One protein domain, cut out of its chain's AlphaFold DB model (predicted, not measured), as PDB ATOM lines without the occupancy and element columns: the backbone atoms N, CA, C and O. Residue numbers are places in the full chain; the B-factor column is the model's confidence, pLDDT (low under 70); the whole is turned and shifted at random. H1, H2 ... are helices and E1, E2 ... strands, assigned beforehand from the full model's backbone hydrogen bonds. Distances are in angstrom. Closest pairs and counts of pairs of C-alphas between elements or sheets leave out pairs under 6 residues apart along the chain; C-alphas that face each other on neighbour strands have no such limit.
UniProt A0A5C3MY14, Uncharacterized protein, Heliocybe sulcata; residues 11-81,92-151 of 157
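This is residues 11 to 81 and 92 to 151 of the 157 residues of an uncharacterized protein of Heliocybe sulcata (UniProt A0A5C3MY14). A single sheet of five parallel strands forms a wall, with H2, H4, H3 and the small hairpin E3 and E4 on one side of it, while the other face bears no named helix. H2 covers the E1 edge and H4 the E7 edge, H3 runs farther out, H1 lies off the sheet near the hairpin, and the loop residues 110 to 115 stick out. The printed part has 131 residues with four named helices and seven named strands, in the order E1 H1 E2 H2 E3 E4 E5 H3 E6 H4 E7; the large sheet runs E1 E2 E5 E6 E7. The class is mixed, helices and strands, and the whole is compact, with a radius of gyration of the C-alphas of 14.2 A and spans of 39 by 31 by 23 A.

Look first at E2, residues 37 to 41, an inner strand parallel to E1, residues 11 to 14, and E5, residues 71 to 75: N 39 and O 11 are 2.8 A apart, and so are N 73 and O 38, within hydrogen-bond range. E6, residues 123 to 127, is the parallel neighbour of E5, with N 125 and O 72 2.8 A apart, and E7, residues 146 to 149, is the parallel neighbour of E6, with N 124 and O 146 2.8 A apart, both within hydrogen-bond range. H4, residues 134 to 142, is over E7 at a height over the sheet of 9.3 A and runs along it, at 2 degrees on the local plane. On the same face H2, residues 45 to 48, is only just over E1, with 3 of its 4 C-alphas, at a height of 8.2 A. H3, residues 93 to 108, is not on the sheet; with residues 95 to 99 alone it only just touches H4, with 3 pairs of C-alphas within 8 A, the closest being Ile 99 and Leu 140 at 6.6 A, at a shallow tilt of 16 degrees, the same way. E3, residues 54 to 56, and E4, residues 62 to 64, form an antiparallel hairpin, with N 55 and O 63 2.9 A apart; the closest C-alphas of E3 and H3 are Asp 54 and Ser 101, 5.8 A. H1, residues 25 to 32, is not on the large sheet and touches no helix; its closest C-alpha to E3 is Trp 25, 7.3 A from Cys 55. E1, H1, E2 and E6, H4, E7 are strand-helix-strand units, two parallel neighbour strands with a helix between, each with a right-handed crossover. In H1, H3 and H4 every O i to N i+4 pair is within hydrogen-bond range; H2 is too short for one.

Find C-alpha 11 at (156.659, 154.328, 117.752), where E1 begins. E2, E5 and E6 measure 13.0 A, 12.7 A and 12.9 A. From C-alpha 93 at (157.802, 174.022, 127.735), H3 runs 22.3 A; H4 measures 12.5 A. E7 ends at C-alpha 149, (173.715, 162.627, 125.391).

The C-alphas farthest apart, those of Ser 18 and Pro 111, lie 42.2 A apart. Residues 82 to 91 are not printed, and C-alphas 81 and 92 are 8.6 A apart across that cut. H3 to E6 is a long link of 14 residues. The mean pLDDT of the printed part is 72.6, with 40 residues under 70, among them 16 to 26 and 106 to 120.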
ATOM      1  N   LEU A  11     157.242 153.211 118.489       86.06
ATOM      2  CA  LEU A  11     156.659 154.328 117.752       86.06
ATOM      3  C   LEU A  11     157.771 155.272 117.301       86.06
ATOM      4  O   LEU A  11     158.593 155.704 118.107       86.06
ATOM      5  N   TYR A  12     157.769 155.617 116.017       87.12
ATOM      6  CA  TYR A  12     158.698 156.575 115.431       87.12
ATOM      7  C   TYR A  12     157.924 157.771 114.875       87.12
ATOM      8  O   TYR A  12     156.971 157.599 114.114       87.12
ATOM      9  N   VAL A  13     158.320 158.978 115.280       82.31
ATOM     10  CA  VAL A  13     157.711 160.250 114.880       82.31
ATOM     11  C   VAL A  13     158.804 161.153 114.324       82.31
ATOM     12  O   VAL A  13     159.617 161.674 115.085       82.31
ATOM     13  N   SER A  14     158.805 161.363 113.010       83.50
ATOM     14  CA  SER A  14     159.735 162.262 112.317       83.50
ATOM     15  C   SER A  14     159.030 163.486 111.750       83.50
ATOM     16  O   SER A  14     157.917 163.371 111.238       83.50
ATOM     17  N   ASP A  15     159.698 164.640 111.789       70.25
ATOM     18  CA  ASP A  15     159.372 165.834 110.991       70.25
ATOM     19  C   ASP A  15     157.896 166.239 110.995       70.25
ATOM     20  O   ASP A  15     157.309 166.665 109.999       70.25
ATOM     21  N   ALA A  16     157.295 166.189 112.178       67.44
ATOM     22  CA  ALA A  16     155.885 166.478 112.368       67.44
ATOM     23  C   ALA A  16     155.552 167.985 112.383       67.44
ATOM     24  O   ALA A  16     154.689 168.451 113.123       67.44
ATOM     25  N   ASN A  17     156.239 168.766 111.546       64.38
ATOM     26  CA  ASN A  17     156.047 170.211 111.401       64.38
ATOM     27  C   ASN A  17     154.645 170.577 110.885       64.38
ATOM     28  O   ASN A  17     154.195 171.700 111.098       64.38
ATOM     29  N   SER A  18     153.964 169.642 110.216       57.41
ATOM     30  CA  SER A  18     152.590 169.785 109.722       57.41
ATOM     31  C   SER A  18     151.518 169.494 110.778       57.41
ATOM     32  O   SER A  18     150.343 169.759 110.535       57.41
ATOM     33  N   ILE A  19     151.893 168.971 111.950       59.06
ATOM     34  CA  ILE A  19     150.952 168.671 113.030       59.06
ATOM     35  C   ILE A  19     150.810 169.923 113.900       59.06
ATOM     36  O   ILE A  19     151.647 170.226 114.745       59.06
ATOM     37  N   SER A  20     149.746 170.686 113.646       49.66
ATOM     38  CA  SER A  20     149.480 171.981 114.289       49.66
ATOM     39  C   SER A  20     148.703 171.887 115.604       49.66
ATOM     40  O   SER A  20     148.558 172.896 116.292       49.66
ATOM     41  N   SER A  21     148.192 170.705 115.956       55.31
ATOM     42  CA  SER A  21     147.444 170.473 117.191       55.31
ATOM     43  C   SER A  21     148.092 169.344 117.983       55.31
ATOM     44  O   SER A  21     148.375 168.300 117.389       55.31
ATOM     45  N   PRO A  22     148.262 169.477 119.311       55.53
ATOM     46  CA  PRO A  22     148.446 168.298 120.143       55.53
ATOM     47  C   PRO A  22     147.290 167.336 119.832       55.53
ATOM     48  O   PRO A  22     146.123 167.740 119.828       55.53
ATOM     49  N   GLY A  23     147.620 166.098 119.459       58.41
ATOM     50  CA  GLY A  23     146.627 165.083 119.112       58.41
ATOM     51  C   GLY A  23     145.707 164.758 120.292       58.41
ATOM     52  O   GLY A  23     145.943 165.178 121.425       58.41
ATOM     53  N   TYR A  24     144.656 163.975 120.057       65.25
ATOM     54  CA  TYR A  24     143.800 163.459 121.125       65.25
ATOM     55  C   TYR A  24     144.579 162.435 121.972       65.25
ATOM     56  O   TYR A  24     144.489 161.227 121.778       65.25
ATOM     57  N   TRP A  25     145.383 162.907 122.930       65.50
ATOM     58  CA  TRP A  25     146.280 162.070 123.745       65.50
ATOM     59  C   TRP A  25     145.562 161.012 124.571       65.50
ATOM     60  O   TRP A  25     146.138 159.975 124.897       65.50
ATOM     61  N   HIS A  26     144.289 161.249 124.876       64.94
ATOM     62  CA  HIS A  26     143.432 160.237 125.470       64.94
ATOM     63  C   HIS A  26     143.259 159.025 124.538       64.94
ATOM     64  O   HIS A  26     143.422 157.888 124.974       64.94
ATOM     65  N   GLU A  27     143.017 159.260 123.249       71.56
ATOM     66  CA  GLU A  27     142.896 158.211 122.231       71.56
ATOM     67  C   GLU A  27     144.243 157.527 121.984       71.56
ATOM     68  O   GLU A  27     144.309 156.301 121.908       71.56
ATOM     69  N   ILE A  28     145.336 158.300 121.965       72.00
ATOM     70  CA  ILE A  28     146.701 157.772 121.836       72.00
ATOM     71  C   ILE A  28     147.047 156.858 123.011       72.00
ATOM     72  O   ILE A  28     147.540 155.759 122.787       72.00
ATOM     73  N   ARG A  29     146.741 157.245 124.256       71.69
ATOM     74  CA  ARG A  29     146.941 156.382 125.432       71.69
ATOM     75  C   ARG A  29     146.161 155.072 125.300       71.69
ATOM     76  O   ARG A  29     146.694 154.005 125.597       71.69
ATOM     77  N   MET A  30     144.907 155.144 124.856       70.94
ATOM     78  CA  MET A  30     144.053 153.963 124.696       70.94
ATOM     79  C   MET A  30     144.543 153.035 123.575       70.94
ATOM     80  O   MET A  30     144.455 151.815 123.709       70.94
ATOM     81  N   ALA A  31     145.078 153.593 122.487       75.50
ATOM     82  CA  ALA A  31     145.544 152.831 121.331       75.50
ATOM     83  C   ALA A  31     146.994 152.330 121.469       75.50
ATOM     84  O   ALA A  31     147.297 151.214 121.050       75.50
ATOM     85  N   LEU A  32     147.878 153.138 122.058       76.25
ATOM     86  CA  LEU A  32     149.339 152.990 122.039       76.25
ATOM     87  C   LEU A  32     149.967 152.910 123.441       76.25
ATOM     88  O   LEU A  32     151.186 152.968 123.573       76.25
ATOM     89  N   GLY A  33     149.180 152.727 124.506       77.00
ATOM     90  CA  GLY A  33     149.706 152.651 125.879       77.00
ATOM     91  C   GLY A  33     150.686 151.496 126.148       77.00
ATOM     92  O   GLY A  33     151.356 151.495 127.178       77.00
ATOM     93  N   HIS A  34     150.780 150.532 125.227       82.62
ATOM     94  CA  HIS A  34     151.693 149.388 125.280       82.62
ATOM     95  C   HIS A  34     153.065 149.653 124.633       82.62
ATOM     96  O   HIS A  34     153.922 148.774 124.680       82.62
ATOM     97  N   ILE A  35     153.277 150.833 124.042       86.81
ATOM     98  CA  ILE A  35     154.564 151.224 123.457       86.81
ATOM     99  C   ILE A  35     155.652 151.243 124.534       86.81
ATOM    100  O   ILE A  35     155.461 151.790 125.621       86.81
ATOM    101  N   ARG A  36     156.804 150.672 124.181       89.50
ATOM    102  CA  ARG A  36     158.017 150.599 125.001       89.50
ATOM    103  C   ARG A  36     159.103 151.539 124.494       89.50
ATOM    104  O   ARG A  36     159.835 152.099 125.301       89.50
ATOM    105  N   ASN A  37     159.161 151.771 123.183       90.44
ATOM    106  CA  ASN A  37     160.166 152.625 122.553       90.44
ATOM    107  C   ASN A  37     159.498 153.784 121.807       90.44
ATOM    108  O   ASN A  37     158.724 153.562 120.875       90.44
ATOM    109  N   LEU A  38     159.820 155.018 122.184       89.31
ATOM    110  CA  LEU A  38     159.384 156.227 121.492       89.31
ATOM    111  C   LEU A  38     160.596 156.943 120.901       89.31
ATOM    112  O   LEU A  38     161.446 157.435 121.637       89.31
ATOM    113  N   ASN A  39     160.638 157.035 119.576       90.12
ATOM    114  CA  ASN A  39     161.665 157.757 118.839       90.12
ATOM    115  C   ASN A  39     161.076 159.043 118.254       90.12
ATOM    116  O   ASN A  39     160.151 158.999 117.442       90.12
ATOM    117  N   LEU A  40     161.627 160.181 118.660       87.75
ATOM    118  CA  LEU A  40     161.269 161.513 118.187       87.75
ATOM    119  C   LEU A  40     162.421 162.065 117.351       87.75
ATOM    120  O   LEU A  40     163.530 162.227 117.859       87.75
ATOM    121  N   GLU A  41     162.165 162.379 116.086       87.38
ATOM    122  CA  GLU A  41     163.179 162.901 115.175       87.38
ATOM    123  C   GLU A  41     162.772 164.230 114.534       87.38
ATOM    124  O   GLU A  41     161.665 164.405 114.022       87.38
ATOM    125  N   GLY A  42     163.707 165.178 114.547       80.12
ATOM    126  CA  GLY A  42     163.539 166.475 113.903       80.12
ATOM    127  C   GLY A  42     162.788 167.508 114.749       80.12
ATOM    128  O   GLY A  42     162.246 167.246 115.826       80.12
ATOM    129  N   HIS A  43     162.767 168.742 114.246       72.56
ATOM    130  CA  HIS A  43     162.307 169.928 114.981       72.56
ATOM    131  C   HIS A  43     160.815 169.897 115.362       72.56
ATOM    132  O   HIS A  43     160.407 170.545 116.328       72.56
ATOM    133  N   GLY A  44     159.998 169.172 114.597       69.12
ATOM    134  CA  GLY A  44     158.556 169.063 114.819       69.12
ATOM    135  C   GLY A  44     158.165 167.999 115.843       69.12
ATOM    136  O   GLY A  44     157.110 168.118 116.457       69.12
ATOM    137  N   ALA A  45     159.005 166.986 116.078       73.38
ATOM    138  CA  ALA A  45     158.603 165.803 116.841       73.38
ATOM    139  C   ALA A  45     158.298 166.102 118.320       73.38
ATOM    140  O   ALA A  45     157.327 165.582 118.867       73.38
ATOM    141  N   VAL A  46     159.046 167.015 118.948       71.81
ATOM    142  CA  VAL A  46     158.775 167.460 120.333       71.81
ATOM    143  C   VAL A  46     157.549 168.352 120.477       71.81
ATOM    144  O   VAL A  46     157.053 168.508 121.583       71.81
ATOM    145  N   LYS A  47     157.058 168.956 119.389       68.88
ATOM    146  CA  LYS A  47     155.823 169.756 119.423       68.88
ATOM    147  C   LYS A  47     154.581 168.876 119.418       68.88
ATOM    148  O   LYS A  47     153.515 169.323 119.831       68.88
ATOM    149  N   VAL A  48     154.720 167.661 118.892       65.50
ATOM    150  CA  VAL A  48     153.620 166.711 118.803       65.50
ATOM    151  C   VAL A  48     153.387 166.074 120.145       65.50
ATOM    152  O   VAL A  48     152.253 166.084 120.598       65.50
ATOM    153  N   VAL A  49     154.431 165.593 120.814       66.12
ATOM    154  CA  VAL A  49     154.303 165.132 122.198       66.12
ATOM    155  C   VAL A  49     153.839 166.328 123.050       66.12
ATOM    156  O   VAL A  49     154.452 167.393 122.957       66.12
ATOM    157  N   PRO A  50     152.728 166.214 123.804       57.97
ATOM    158  CA  PRO A  50     152.146 167.325 124.554       57.97
ATOM    159  C   PRO A  50     153.052 167.635 125.750       57.97
ATOM    160  O   PRO A  50     154.224 167.280 125.743       57.97
ATOM    161  N   ASP A  51     152.532 168.296 126.783       61.59
ATOM    162  CA  ASP A  51     153.239 168.602 128.029       61.59
ATOM    163  C   ASP A  51     153.783 167.349 128.765       61.59
ATOM    164  O   ASP A  51     153.352 167.019 129.867       61.59
ATOM    165  N   GLY A  52     154.817 166.713 128.211       68.50
ATOM    166  CA  GLY A  52     155.513 165.553 128.742       68.50
ATOM    167  C   GLY A  52     154.964 164.206 128.257       68.50
ATOM    168  O   GLY A  52     154.417 164.063 127.166       68.50
ATOM    169  N   LEU A  53     155.170 163.187 129.092       79.00
ATOM    170  CA  LEU A  53     154.785 161.786 128.858       79.00
ATOM    171  C   LEU A  53     153.511 161.398 129.627       79.00
ATOM    172  O   LEU A  53     153.178 160.216 129.734       79.00
ATOM    173  N   ASP A  54     152.807 162.382 130.182       77.88
ATOM    174  CA  ASP A  54     151.576 162.204 130.940       77.88
ATOM    175  C   ASP A  54     150.462 163.132 130.443       77.88
ATOM    176  O   ASP A  54     150.679 164.080 129.692       77.88
ATOM    177  N   CYS A  55     149.231 162.821 130.838       75.06
ATOM    178  CA  CYS A  55     148.085 163.683 130.620       75.06
ATOM    179  C   CYS A  55     147.308 163.885 131.922       75.06
ATOM    180  O   CYS A  55     147.191 162.981 132.757       75.06
ATOM    181  N   LYS A  56     146.756 165.090 132.092       75.06
ATOM    182  CA  LYS A  56     145.876 165.411 133.215       75.06
ATOM    183  C   LYS A  56     144.509 164.768 132.981       75.06
ATOM    184  O   LYS A  56     143.827 165.083 132.010       75.06
ATOM    185  N   GLY A  57     144.116 163.867 133.868       71.94
ATOM    186  CA  GLY A  57     142.775 163.302 133.927       71.94
ATOM    187  C   GLY A  57     141.871 164.054 134.904       71.94
ATOM    188  O   GLY A  57     142.084 165.222 135.233       71.94
ATOM    189  N   SER A  58     140.830 163.373 135.380       75.69
ATOM    190  CA  SER A  58     139.896 163.944 136.349       75.69
ATOM    191  C   SER A  58     140.542 164.126 137.728       75.69
ATOM    192  O   SER A  58     141.443 163.381 138.117       75.69
ATOM    193  N   LYS A  59     140.049 165.113 138.491       77.38
ATOM    194  CA  LYS A  59     140.445 165.361 139.893       77.38
ATOM    195  C   LYS A  59     141.958 165.555 140.089       77.38
ATOM    196  O   LYS A  59     142.534 164.988 141.012       77.38
ATOM    197  N   ASP A  60     142.599 166.292 139.180       73.31
ATOM    198  CA  ASP A  60     144.043 166.586 139.206       73.31
ATOM    199  C   ASP A  60     144.968 165.354 139.190       73.31
ATOM    200  O   ASP A  60     146.166 165.466 139.458       73.31
ATOM    201  N   LYS A  61     144.445 164.180 138.819       76.00
ATOM    202  CA  LYS A  61     145.258 162.980 138.620       76.00
ATOM    203  C   LYS A  61     145.965 163.042 137.275       76.00
ATOM    204  O   LYS A  61     145.357 163.410 136.274       76.00
ATOM    205  N   TYR A  62     147.226 162.635 137.246       77.44
ATOM    206  CA  TYR A  62     148.003 162.507 136.017       77.44
ATOM    207  C   TYR A  62     148.163 161.037 135.668       77.44
ATOM    208  O   TYR A  62     148.324 160.198 136.552       77.44
ATOM    209  N   TYR A  63     148.095 160.736 134.377       77.00
ATOM    210  CA  TYR A  63     148.217 159.379 133.872       77.00
ATOM    211  C   TYR A  63     149.298 159.309 132.798       77.00
ATOM    212  O   TYR A  63     149.295 160.162 131.909       77.00
ATOM    213  N   PRO A  64     150.174 158.291 132.822       78.19
ATOM    214  CA  PRO A  64     151.155 158.114 131.764       78.19
ATOM    215  C   PRO A  64     150.450 157.832 130.432       78.19
ATOM    216  O   PRO A  64     149.511 157.030 130.364       78.19
ATOM    217  N   ILE A  65     150.909 158.497 129.372       79.31
ATOM    218  CA  ILE A  65     150.465 158.252 127.992       79.31
ATOM    219  C   ILE A  65     150.998 156.890 127.532       79.31
ATOM    220  O   ILE A  65     150.251 156.083 126.980       79.31
ATOM    221  N   PHE A  66     152.268 156.623 127.834       81.38
ATOM    222  CA  PHE A  66     152.970 155.380 127.530       81.38
ATOM    223  C   PHE A  66     153.373 154.702 128.846       81.38
ATOM    224  O   PHE A  66     154.459 154.933 129.372       81.38
ATOM    225  N   ALA A  67     152.465 153.910 129.422       78.06
ATOM    226  CA  ALA A  67     152.676 153.292 130.736       78.06
ATOM    227  C   ALA A  67     153.879 152.333 130.752       78.06
ATOM    228  O   ALA A  67     154.583 152.246 131.753       78.06
ATOM    229  N   ASN A  68     154.142 151.676 129.620       82.56
ATOM    230  CA  ASN A  68     155.223 150.704 129.464       82.56
ATOM    231  C   ASN A  68     156.484 151.308 128.828       82.56
ATOM    232  O   ASN A  68     157.330 150.558 128.351       82.56
ATOM    233  N   LEU A  69     156.607 152.640 128.765       85.00
ATOM    234  CA  LEU A  69     157.731 153.267 128.074       85.00
ATOM    235  C   LEU A  69     159.044 152.985 128.802       85.00
ATOM    236  O   LEU A  69     159.210 153.376 129.959       85.00
ATOM    237  N   GLU A  70     159.976 152.380 128.084       88.12
ATOM    238  CA  GLU A  70     161.319 152.021 128.535       88.12
ATOM    239  C   GLU A  70     162.373 152.911 127.890       88.12
ATOM    240  O   GLU A  70     163.365 153.243 128.531       88.12
ATOM    241  N   VAL A  71     162.154 153.337 126.644       89.62
ATOM    242  CA  VAL A  71     163.104 154.160 125.893       89.62
ATOM    243  C   VAL A  71     162.399 155.359 125.273       89.62
ATOM    244  O   VAL A  71     161.441 155.212 124.514       89.62
ATOM    245  N   LEU A  72     162.913 156.554 125.561       89.62
ATOM    246  CA  LEU A  72     162.614 157.790 124.843       89.62
ATOM    247  C   LEU A  72     163.885 158.243 124.121       89.62
ATOM    248  O   LEU A  72     164.788 158.778 124.762       89.62
ATOM    249  N   ALA A  73     163.956 158.067 122.803       90.12
ATOM    250  CA  ALA A  73     165.048 158.609 122.003       90.12
ATOM    251  C   ALA A  73     164.618 159.891 121.283       90.12
ATOM    252  O   ALA A  73     163.547 159.964 120.683       90.12
ATOM    253  N   MET A  74     165.474 160.904 121.323       87.88
ATOM    254  CA  MET A  74     165.284 162.201 120.689       87.88
ATOM    255  C   MET A  74     166.488 162.494 119.800       87.88
ATOM    256  O   MET A  74     167.598 162.682 120.297       87.88
ATOM    257  N   THR A  75     166.271 162.547 118.487       87.94
ATOM    258  CA  THR A  75     167.337 162.708 117.489       87.94
ATOM    259  C   THR A  75     167.152 163.989 116.684       87.94
ATOM    260  O   THR A  75     166.075 164.246 116.152       87.94
ATOM    261  N   ASN A  76     168.206 164.805 116.567       85.69
ATOM    262  CA  ASN A  76     168.186 166.062 115.798       85.69
ATOM    263  C   ASN A  76     167.023 166.999 116.203       85.69
ATOM    264  O   ASN A  76     166.411 167.680 115.379       85.69
ATOM    265  N   VAL A  77     166.692 166.997 117.493       80.06
ATOM    266  CA  VAL A  77     165.618 167.797 118.083       80.06
ATOM    267  C   VAL A  77     166.169 169.150 118.529       80.06
ATOM    268  O   VAL A  77     167.246 169.238 119.115       80.06
ATOM    269  N   SER A  78     165.402 170.214 118.299       77.31
ATOM    270  CA  SER A  78     165.659 171.539 118.872       77.31
ATOM    271  C   SER A  78     164.684 171.778 120.008       77.31
ATOM    272  O   SER A  78     163.467 171.772 119.816       77.31
ATOM    273  N   PHE A  79     165.227 171.976 121.205       74.44
ATOM    274  CA  PHE A  79     164.402 172.160 122.390       74.44
ATOM    275  C   PHE A  79     163.875 173.589 122.504       74.44
ATOM    276  O   PHE A  79     162.895 173.797 123.205       74.44
ATOM    277  N   ARG A  80     164.466 174.583 121.826       70.25
ATOM    278  CA  ARG A  80     164.107 176.004 121.964       70.25
ATOM    279  C   ARG A  80     163.809 176.630 120.594       70.25
ATOM    280  O   ARG A  80     164.316 176.167 119.586       70.25
ATOM    281  N   PRO A  81     162.998 177.695 120.498       60.09
ATOM    282  CA  PRO A  81     162.833 178.400 119.230       60.09
ATOM    283  C   PRO A  81     164.175 178.996 118.754       60.09
ATOM    284  O   PRO A  81     164.903 179.562 119.578       60.09
ATOM    285  N   SER A  92     162.564 174.964 127.915       63.38
ATOM    286  CA  SER A  92     161.453 174.880 126.976       63.38
ATOM    287  C   SER A  92     160.246 174.221 127.629       63.38
ATOM    288  O   SER A  92     160.395 173.392 128.529       63.38
ATOM    289  N   SER A  93     159.040 174.603 127.203       69.00
ATOM    290  CA  SER A  93     157.802 174.022 127.735       69.00
ATOM    291  C   SER A  93     157.853 172.495 127.691       69.00
ATOM    292  O   SER A  93     157.579 171.860 128.702       69.00
ATOM    293  N   PHE A  94     158.343 171.924 126.586       73.94
ATOM    294  CA  PHE A  94     158.549 170.486 126.445       73.94
ATOM    295  C   PHE A  94     159.472 169.908 127.524       73.94
ATOM    296  O   PHE A  94     159.089 168.969 128.213       73.94
ATOM    297  N   PHE A  95     160.669 170.471 127.711       75.44
ATOM    298  CA  PHE A  95     161.656 169.901 128.629       75.44
ATOM    299  C   PHE A  95     161.207 169.990 130.091       75.44
ATOM    300  O   PHE A  95     161.330 169.033 130.851       75.44
ATOM    301  N   ARG A  96     160.592 171.117 130.471       77.31
ATOM    302  CA  ARG A  96     159.987 171.286 131.798       77.31
ATOM    303  C   ARG A  96     158.874 170.268 132.026       77.31
ATOM    304  O   ARG A  96     158.748 169.734 133.124       77.31
ATOM    305  N   SER A  97     158.052 170.028 131.014       79.31
ATOM    306  CA  SER A  97     156.964 169.069 131.122       79.31
ATOM    307  C   SER A  97     157.469 167.621 131.131       79.31
ATOM    308  O   SER A  97     156.949 166.819 131.899       79.31
ATOM    309  N   LEU A  98     158.545 167.304 130.402       81.50
ATOM    310  CA  LEU A  98     159.227 166.008 130.474       81.50
ATOM    311  C   LEU A  98     159.759 165.734 131.886       81.50
ATOM    312  O   LEU A  98     159.427 164.697 132.452       81.50
ATOM    313  N   ILE A  99     160.506 166.676 132.476       80.38
ATOM    314  CA  ILE A  99     160.984 166.605 133.870       80.38
ATOM    315  C   ILE A  99     159.817 166.306 134.815       80.38
ATOM    316  O   ILE A  99     159.863 165.334 135.561       80.38
ATOM    317  N   ARG A 100     158.728 167.078 134.728       80.50
ATOM    318  CA  ARG A 100     157.538 166.878 135.573       80.50
ATOM    319  C   ARG A 100     156.896 165.508 135.383       80.50
ATOM    320  O   ARG A 100     156.417 164.921 136.349       80.50
ATOM    321  N   SER A 101     156.862 164.985 134.159       80.19
ATOM    322  CA  SER A 101     156.355 163.634 133.910       80.19
ATOM    323  C   SER A 101     157.242 162.558 134.517       80.19
ATOM    324  O   SER A 101     156.721 161.593 135.072       80.19
ATOM    325  N   LEU A 102     158.563 162.731 134.464       80.06
ATOM    326  CA  LEU A 102     159.515 161.826 135.106       80.06
ATOM    327  C   LEU A 102     159.389 161.877 136.633       80.06
ATOM    328  O   LEU A 102     159.266 160.831 137.260       80.06
ATOM    329  N   GLU A 103     159.319 163.075 137.220       78.88
ATOM    330  CA  GLU A 103     159.081 163.280 138.655       78.88
ATOM    331  C   GLU A 103     157.794 162.597 139.118       78.88
ATOM    332  O   GLU A 103     157.768 161.941 140.157       78.88
ATOM    333  N   ARG A 104     156.713 162.729 138.343       78.50
ATOM    334  CA  ARG A 104     155.428 162.098 138.661       78.50
ATOM    335  C   ARG A 104     155.470 160.585 138.519       78.50
ATOM    336  O   ARG A 104     154.873 159.905 139.349       78.50
ATOM    337  N   ARG A 105     156.183 160.061 137.519       74.06
ATOM    338  CA  ARG A 105     156.395 158.618 137.357       74.06
ATOM    339  C   ARG A 105     157.189 158.055 138.535       74.06
ATOM    340  O   ARG A 105     156.737 157.108 139.158       74.06
ATOM    341  N   HIS A 106     158.281 158.716 138.912       68.19
ATOM    342  CA  HIS A 106     159.113 158.329 140.049       68.19
ATOM    343  C   HIS A 106     158.402 158.506 141.405       68.19
ATOM    344  O   HIS A 106     158.566 157.714 142.326       68.19
ATOM    345  N   GLY A 107     157.573 159.543 141.550       60.91
ATOM    346  CA  GLY A 107     156.784 159.792 142.757       60.91
ATOM    347  C   GLY A 107     155.597 158.840 142.935       60.91
ATOM    348  O   GLY A 107     155.187 158.606 144.072       60.91
ATOM    349  N   ALA A 108     155.060 158.278 141.845       52.28
ATOM    350  CA  ALA A 108     154.014 157.253 141.876       52.28
ATOM    351  C   ALA A 108     154.521 155.892 142.388       52.28
ATOM    352  O   ALA A 108     153.713 155.098 142.862       52.28
ATOM    353  N   ASP A 109     155.839 155.669 142.395       46.53
ATOM    354  CA  ASP A 109     156.475 154.500 143.018       46.53
ATOM    355  C   ASP A 109     156.554 154.602 144.556       46.53
ATOM    356  O   ASP A 109     157.028 153.684 145.229       46.53
ATOM    357  N   LYS A 110     156.064 155.698 145.165       41.88
ATOM    358  CA  LYS A 110     155.892 155.770 146.623       41.88
ATOM    359  C   LYS A 110     154.631 154.997 147.052       41.88
ATOM    360  O   LYS A 110     153.560 155.208 146.482       41.88
ATOM    361  N   PRO A 111     154.711 154.165 148.110       42.47
ATOM    362  CA  PRO A 111     153.758 153.083 148.413       42.47
ATOM    363  C   PRO A 111     152.327 153.504 148.805       42.47
ATOM    364  O   PRO A 111     151.522 152.658 149.184       42.47
ATOM    365  N   THR A 112     151.969 154.784 148.719       40.38
ATOM    366  CA  THR A 112     150.638 155.298 149.076       40.38
ATOM    367  C   THR A 112     149.685 155.494 147.898       40.38
ATOM    368  O   THR A 112     148.521 155.801 148.134       40.38
ATOM    369  N   ASN A 113     150.107 155.273 146.648       38.53
ATOM    370  CA  ASN A 113     149.211 155.337 145.487       38.53
ATOM    371  C   ASN A 113     149.435 154.154 144.538       38.53
ATOM    372  O   ASN A 113     150.161 154.242 143.556       38.53
ATOM    373  N   LEU A 114     148.766 153.038 144.831       40.78
ATOM    374  CA  LEU A 114     148.719 151.863 143.964       40.78
ATOM    375  C   LEU A 114     148.166 152.207 142.572       40.78
ATOM    376  O   LEU A 114     146.962 152.389 142.398       40.78
ATOM    377  N   THR A 115     149.043 152.143 141.576       36.41
ATOM    378  CA  THR A 115     148.776 151.400 140.340       36.41
ATOM    379  C   THR A 115     150.059 150.697 139.924       36.41
ATOM    380  O   THR A 115     150.995 151.342 139.466       36.41
ATOM    381  N   SER A 116     150.091 149.371 140.094       41.81
ATOM    382  CA  SER A 116     151.061 148.479 139.462       41.81
ATOM    383  C   SER A 116     151.212 148.809 137.980       41.81
ATOM    384  O   SER A 116     150.225 148.728 137.250       41.81
ATOM    385  N   ALA A 117     152.432 149.106 137.539       37.09
ATOM    386  CA  ALA A 117     153.005 148.556 136.313       37.09
ATOM    387  C   ALA A 117     154.449 149.048 136.141       37.09
ATOM    388  O   ALA A 117     154.685 150.165 135.697       37.09
ATOM    389  N   SER A 118     155.369 148.116 136.395       43.34
ATOM    390  CA  SER A 118     156.736 148.061 135.882       43.34
ATOM    391  C   SER A 118     157.790 148.926 136.584       43.34
ATOM    392  O   SER A 118     157.831 150.141 136.437       43.34
ATOM    393  N   GLU A 119     158.738 148.237 137.229       52.44
ATOM    394  CA  GLU A 119     160.070 148.709 137.661       52.44
ATOM    395  C   GLU A 119     160.957 149.151 136.471       52.44
ATOM    396  O   GLU A 119     162.186 149.094 136.521       52.44
ATOM    397  N   THR A 120     160.360 149.525 135.339       57.66
ATOM    398  CA  THR A 120     161.097 149.873 134.131       57.66
ATOM    399  C   THR A 120     161.628 151.284 134.250       57.66
ATOM    400  O   THR A 120     160.931 152.282 134.057       57.66
ATOM    401  N   GLN A 121     162.918 151.346 134.553       71.44
ATOM    402  CA  GLN A 121     163.710 152.551 134.427       71.44
ATOM    403  C   GLN A 121     163.613 153.075 132.987       71.44
ATOM    404  O   GLN A 121     163.985 152.390 132.037       71.44
ATOM    405  N   LEU A 122     163.122 154.305 132.827       81.25
ATOM    406  CA  LEU A 122     163.079 154.975 131.532       81.25
ATOM    407  C   LEU A 122     164.487 155.450 131.142       81.25
ATOM    408  O   LEU A 122     165.127 156.219 131.863       81.25
ATOM    409  N   HIS A 123     164.968 155.010 129.982       85.69
ATOM    410  CA  HIS A 123     166.191 155.499 129.351       85.69
ATOM    411  C   HIS A 123     165.834 156.641 128.399       85.69
ATOM    412  O   HIS A 123     165.088 156.461 127.438       85.69
ATOM    413  N   VAL A 124     166.379 157.827 128.659       87.12
ATOM    414  CA  VAL A 124     166.280 158.984 127.767       87.12
ATOM    415  C   VAL A 124     167.570 159.095 126.952       87.12
ATOM    416  O   VAL A 124     168.659 159.241 127.502       87.12
ATOM    417  N   ILE A 125     167.468 159.022 125.630       87.88
ATOM    418  CA  ILE A 125     168.605 159.137 124.710       87.88
ATOM    419  C   ILE A 125     168.432 160.422 123.908       87.88
ATOM    420  O   ILE A 125     167.393 160.631 123.290       87.88
ATOM    421  N   ILE A 126     169.435 161.295 123.918       86.38
ATOM    422  CA  ILE A 126     169.441 162.558 123.181       86.38
ATOM    423  C   ILE A 126     170.646 162.560 122.242       86.38
ATOM    424  O   ILE A 126     171.787 162.693 122.677       86.38
ATOM    425  N   THR A 127     170.399 162.483 120.940       85.88
ATOM    426  CA  THR A 127     171.452 162.472 119.918       85.88
ATOM    427  C   THR A 127     171.318 163.701 119.027       85.88
ATOM    428  O   THR A 127     170.252 163.973 118.470       85.88
ATOM    429  N   LYS A 128     172.406 164.466 118.865       83.62
ATOM    430  CA  LYS A 128     172.425 165.712 118.066       83.62
ATOM    431  C   LYS A 128     171.343 166.725 118.501       83.62
ATOM    432  O   LYS A 128     170.760 167.411 117.662       83.62
ATOM    433  N   GLY A 129     171.040 166.786 119.799       78.88
ATOM    434  CA  GLY A 129     170.108 167.768 120.354       78.88
ATOM    435  C   GLY A 129     170.679 169.184 120.256       78.88
ATOM    436  O   GLY A 129     171.857 169.388 120.531       78.88
ATOM    437  N   ARG A 130     169.858 170.164 119.864       79.19
ATOM    438  CA  ARG A 130     170.260 171.577 119.755       79.19
ATOM    439  C   ARG A 130     169.621 172.415 120.854       79.19
ATOM    440  O   ARG A 130     168.456 172.201 121.200       79.19
ATOM    441  N   GLN A 131     170.355 173.428 121.321       75.31
ATOM    442  CA  GLN A 131     169.894 174.405 122.321       75.31
ATOM    443  C   GLN A 131     169.475 173.757 123.656       75.31
ATOM    444  O   GLN A 131     168.496 174.172 124.288       75.31
ATOM    445  N   LEU A 132     170.217 172.723 124.052       73.38
ATOM    446  CA  LEU A 132     170.127 172.048 125.341       73.38
ATOM    447  C   LEU A 132     171.299 172.520 126.206       73.38
ATOM    448  O   LEU A 132     172.424 172.558 125.711       73.38
ATOM    449  N   PHE A 133     171.049 172.906 127.457       76.88
ATOM    450  CA  PHE A 133     172.130 173.288 128.367       76.88
ATOM    451  C   PHE A 133     172.587 172.118 129.239       76.88
ATOM    452  O   PHE A 133     171.861 171.142 129.432       76.88
ATOM    453  N   HIS A 134     173.787 172.230 129.803       76.44
ATOM    454  CA  HIS A 134     174.333 171.206 130.689       76.44
ATOM    455  C   HIS A 134     173.440 170.987 131.923       76.44
ATOM    456  O   HIS A 134     173.194 169.849 132.319       76.44
ATOM    457  N   GLU A 135     172.880 172.065 132.480       79.69
ATOM    458  CA  GLU A 135     171.971 172.011 133.627       79.69
ATOM    459  C   GLU A 135     170.664 171.275 133.294       79.69
ATOM    460  O   GLU A 135     170.113 170.569 134.139       79.69
ATOM    461  N   ASP A 136     170.190 171.391 132.047       75.50
ATOM    462  CA  ASP A 136     169.012 170.668 131.562       75.50
ATOM    463  C   ASP A 136     169.296 169.146 131.585       75.50
ATOM    464  O   ASP A 136     168.514 168.354 132.115       75.50
ATOM    465  N   VAL A 137     170.458 168.724 131.075       77.88
ATOM    466  CA  VAL A 137     170.881 167.310 131.057       77.88
ATOM    467  C   VAL A 137     171.091 166.761 132.465       77.88
ATOM    468  O   VAL A 137     170.706 165.624 132.750       77.88
ATOM    469  N   GLN A 138     171.682 167.560 133.354       79.50
ATOM    470  CA  GLN A 138     171.894 167.178 134.743       79.50
ATOM    471  C   GLN A 138     170.561 166.921 135.462       79.50
ATOM    472  O   GLN A 138     170.416 165.876 136.096       79.50
ATOM    473  N   ALA A 139     169.560 167.787 135.273       78.19
ATOM    474  CA  ALA A 139     168.234 167.600 135.860       78.19
ATOM    475  C   ALA A 139     167.571 166.279 135.424       78.19
ATOM    476  O   ALA A 139     166.935 165.607 136.232       78.19
ATOM    477  N   LEU A 140     167.748 165.849 134.167       75.19
ATOM    478  CA  LEU A 140     167.234 164.548 133.715       75.19
ATOM    479  C   LEU A 140     167.963 163.362 134.363       75.19
ATOM    480  O   LEU A 140     167.328 162.354 134.674       75.19
ATOM    481  N   ARG A 141     169.284 163.469 134.560       79.06
ATOM    482  CA  ARG A 141     170.092 162.420 135.206       79.06
ATOM    483  C   ARG A 141     169.718 162.245 136.676       79.06
ATOM    484  O   ARG A 141     169.632 161.116 137.150       79.06
ATOM    485  N   GLU A 142     169.466 163.345 137.381       77.88
ATOM    486  CA  GLU A 142     169.084 163.343 138.801       77.88
ATOM    487  C   GLU A 142     167.720 162.674 139.053       77.88
ATOM    488  O   GLU A 142     167.495 162.119 140.125       77.88
ATOM    489  N   LEU A 143     166.837 162.633 138.049       67.88
ATOM    490  CA  LEU A 143     165.510 162.008 138.131       67.88
ATOM    491  C   LEU A 143     165.509 160.490 137.878       67.88
ATOM    492  O   LEU A 143     164.468 159.903 137.583       67.88
ATOM    493  N   GLY A 144     166.673 159.839 137.960       59.66
ATOM    494  CA  GLY A 144     166.800 158.385 137.829       59.66
ATOM    495  C   GLY A 144     166.644 157.860 136.400       59.66
ATOM    496  O   GLY A 144     166.693 156.647 136.185       59.66
ATOM    497  N   SER A 145     166.501 158.746 135.409       65.31
ATOM    498  CA  SER A 145     166.569 158.354 134.003       65.31
ATOM    499  C   SER A 145     168.019 158.077 133.631       65.31
ATOM    500  O   SER A 145     168.910 158.885 133.899       65.31
ATOM    501  N   LYS A 146     168.281 156.951 132.962       74.81
ATOM    502  CA  LYS A 146     169.569 156.785 132.283       74.81
ATOM    503  C   LYS A 146     169.573 157.801 131.145       74.81
ATOM    504  O   LYS A 146     168.688 157.739 130.302       74.81
ATOM    505  N   VAL A 147     170.494 158.765 131.152       76.00
ATOM    506  CA  VAL A 147     170.575 159.792 130.101       76.00
ATOM    507  C   VAL A 147     171.842 159.598 129.291       76.00
ATOM    508  O   VAL A 147     172.945 159.769 129.812       76.00
ATOM    509  N   THR A 148     171.679 159.284 128.010       80.62
ATOM    510  CA  THR A 148     172.774 159.306 127.034       80.62
ATOM    511  C   THR A 148     172.642 160.576 126.209       80.62
ATOM    512  O   THR A 148     171.582 160.813 125.637       80.62
ATOM    513  N   TRP A 149     173.688 161.398 126.174       80.12
ATOM    514  CA  TRP A 149     173.715 162.627 125.391       80.12
ATOM    515  C   TRP A 149     175.026 162.716 124.620       80.12
ATOM    516  O   TRP A 149     176.092 162.731 125.234       80.12
ATOM    517  N   ASP A 150     174.925 162.776 123.294       78.56
ATOM    518  CA  ASP A 150     176.070 163.056 122.434       78.56
ATOM    519  C   ASP A 150     176.248 164.579 122.382       78.56
ATOM    520  O   ASP A 150     175.524 165.265 121.648       78.56
ATOM    521  N   GLU A 151     177.174 165.114 123.185       60.28
ATOM    522  CA  GLU A 151     177.674 166.481 123.005       60.28
ATOM    523  C   GLU A 151     178.235 166.570 121.586       60.28
ATOM    524  O   GLU A 151     179.306 166.050 121.280       60.28
TER     525      GLU A 151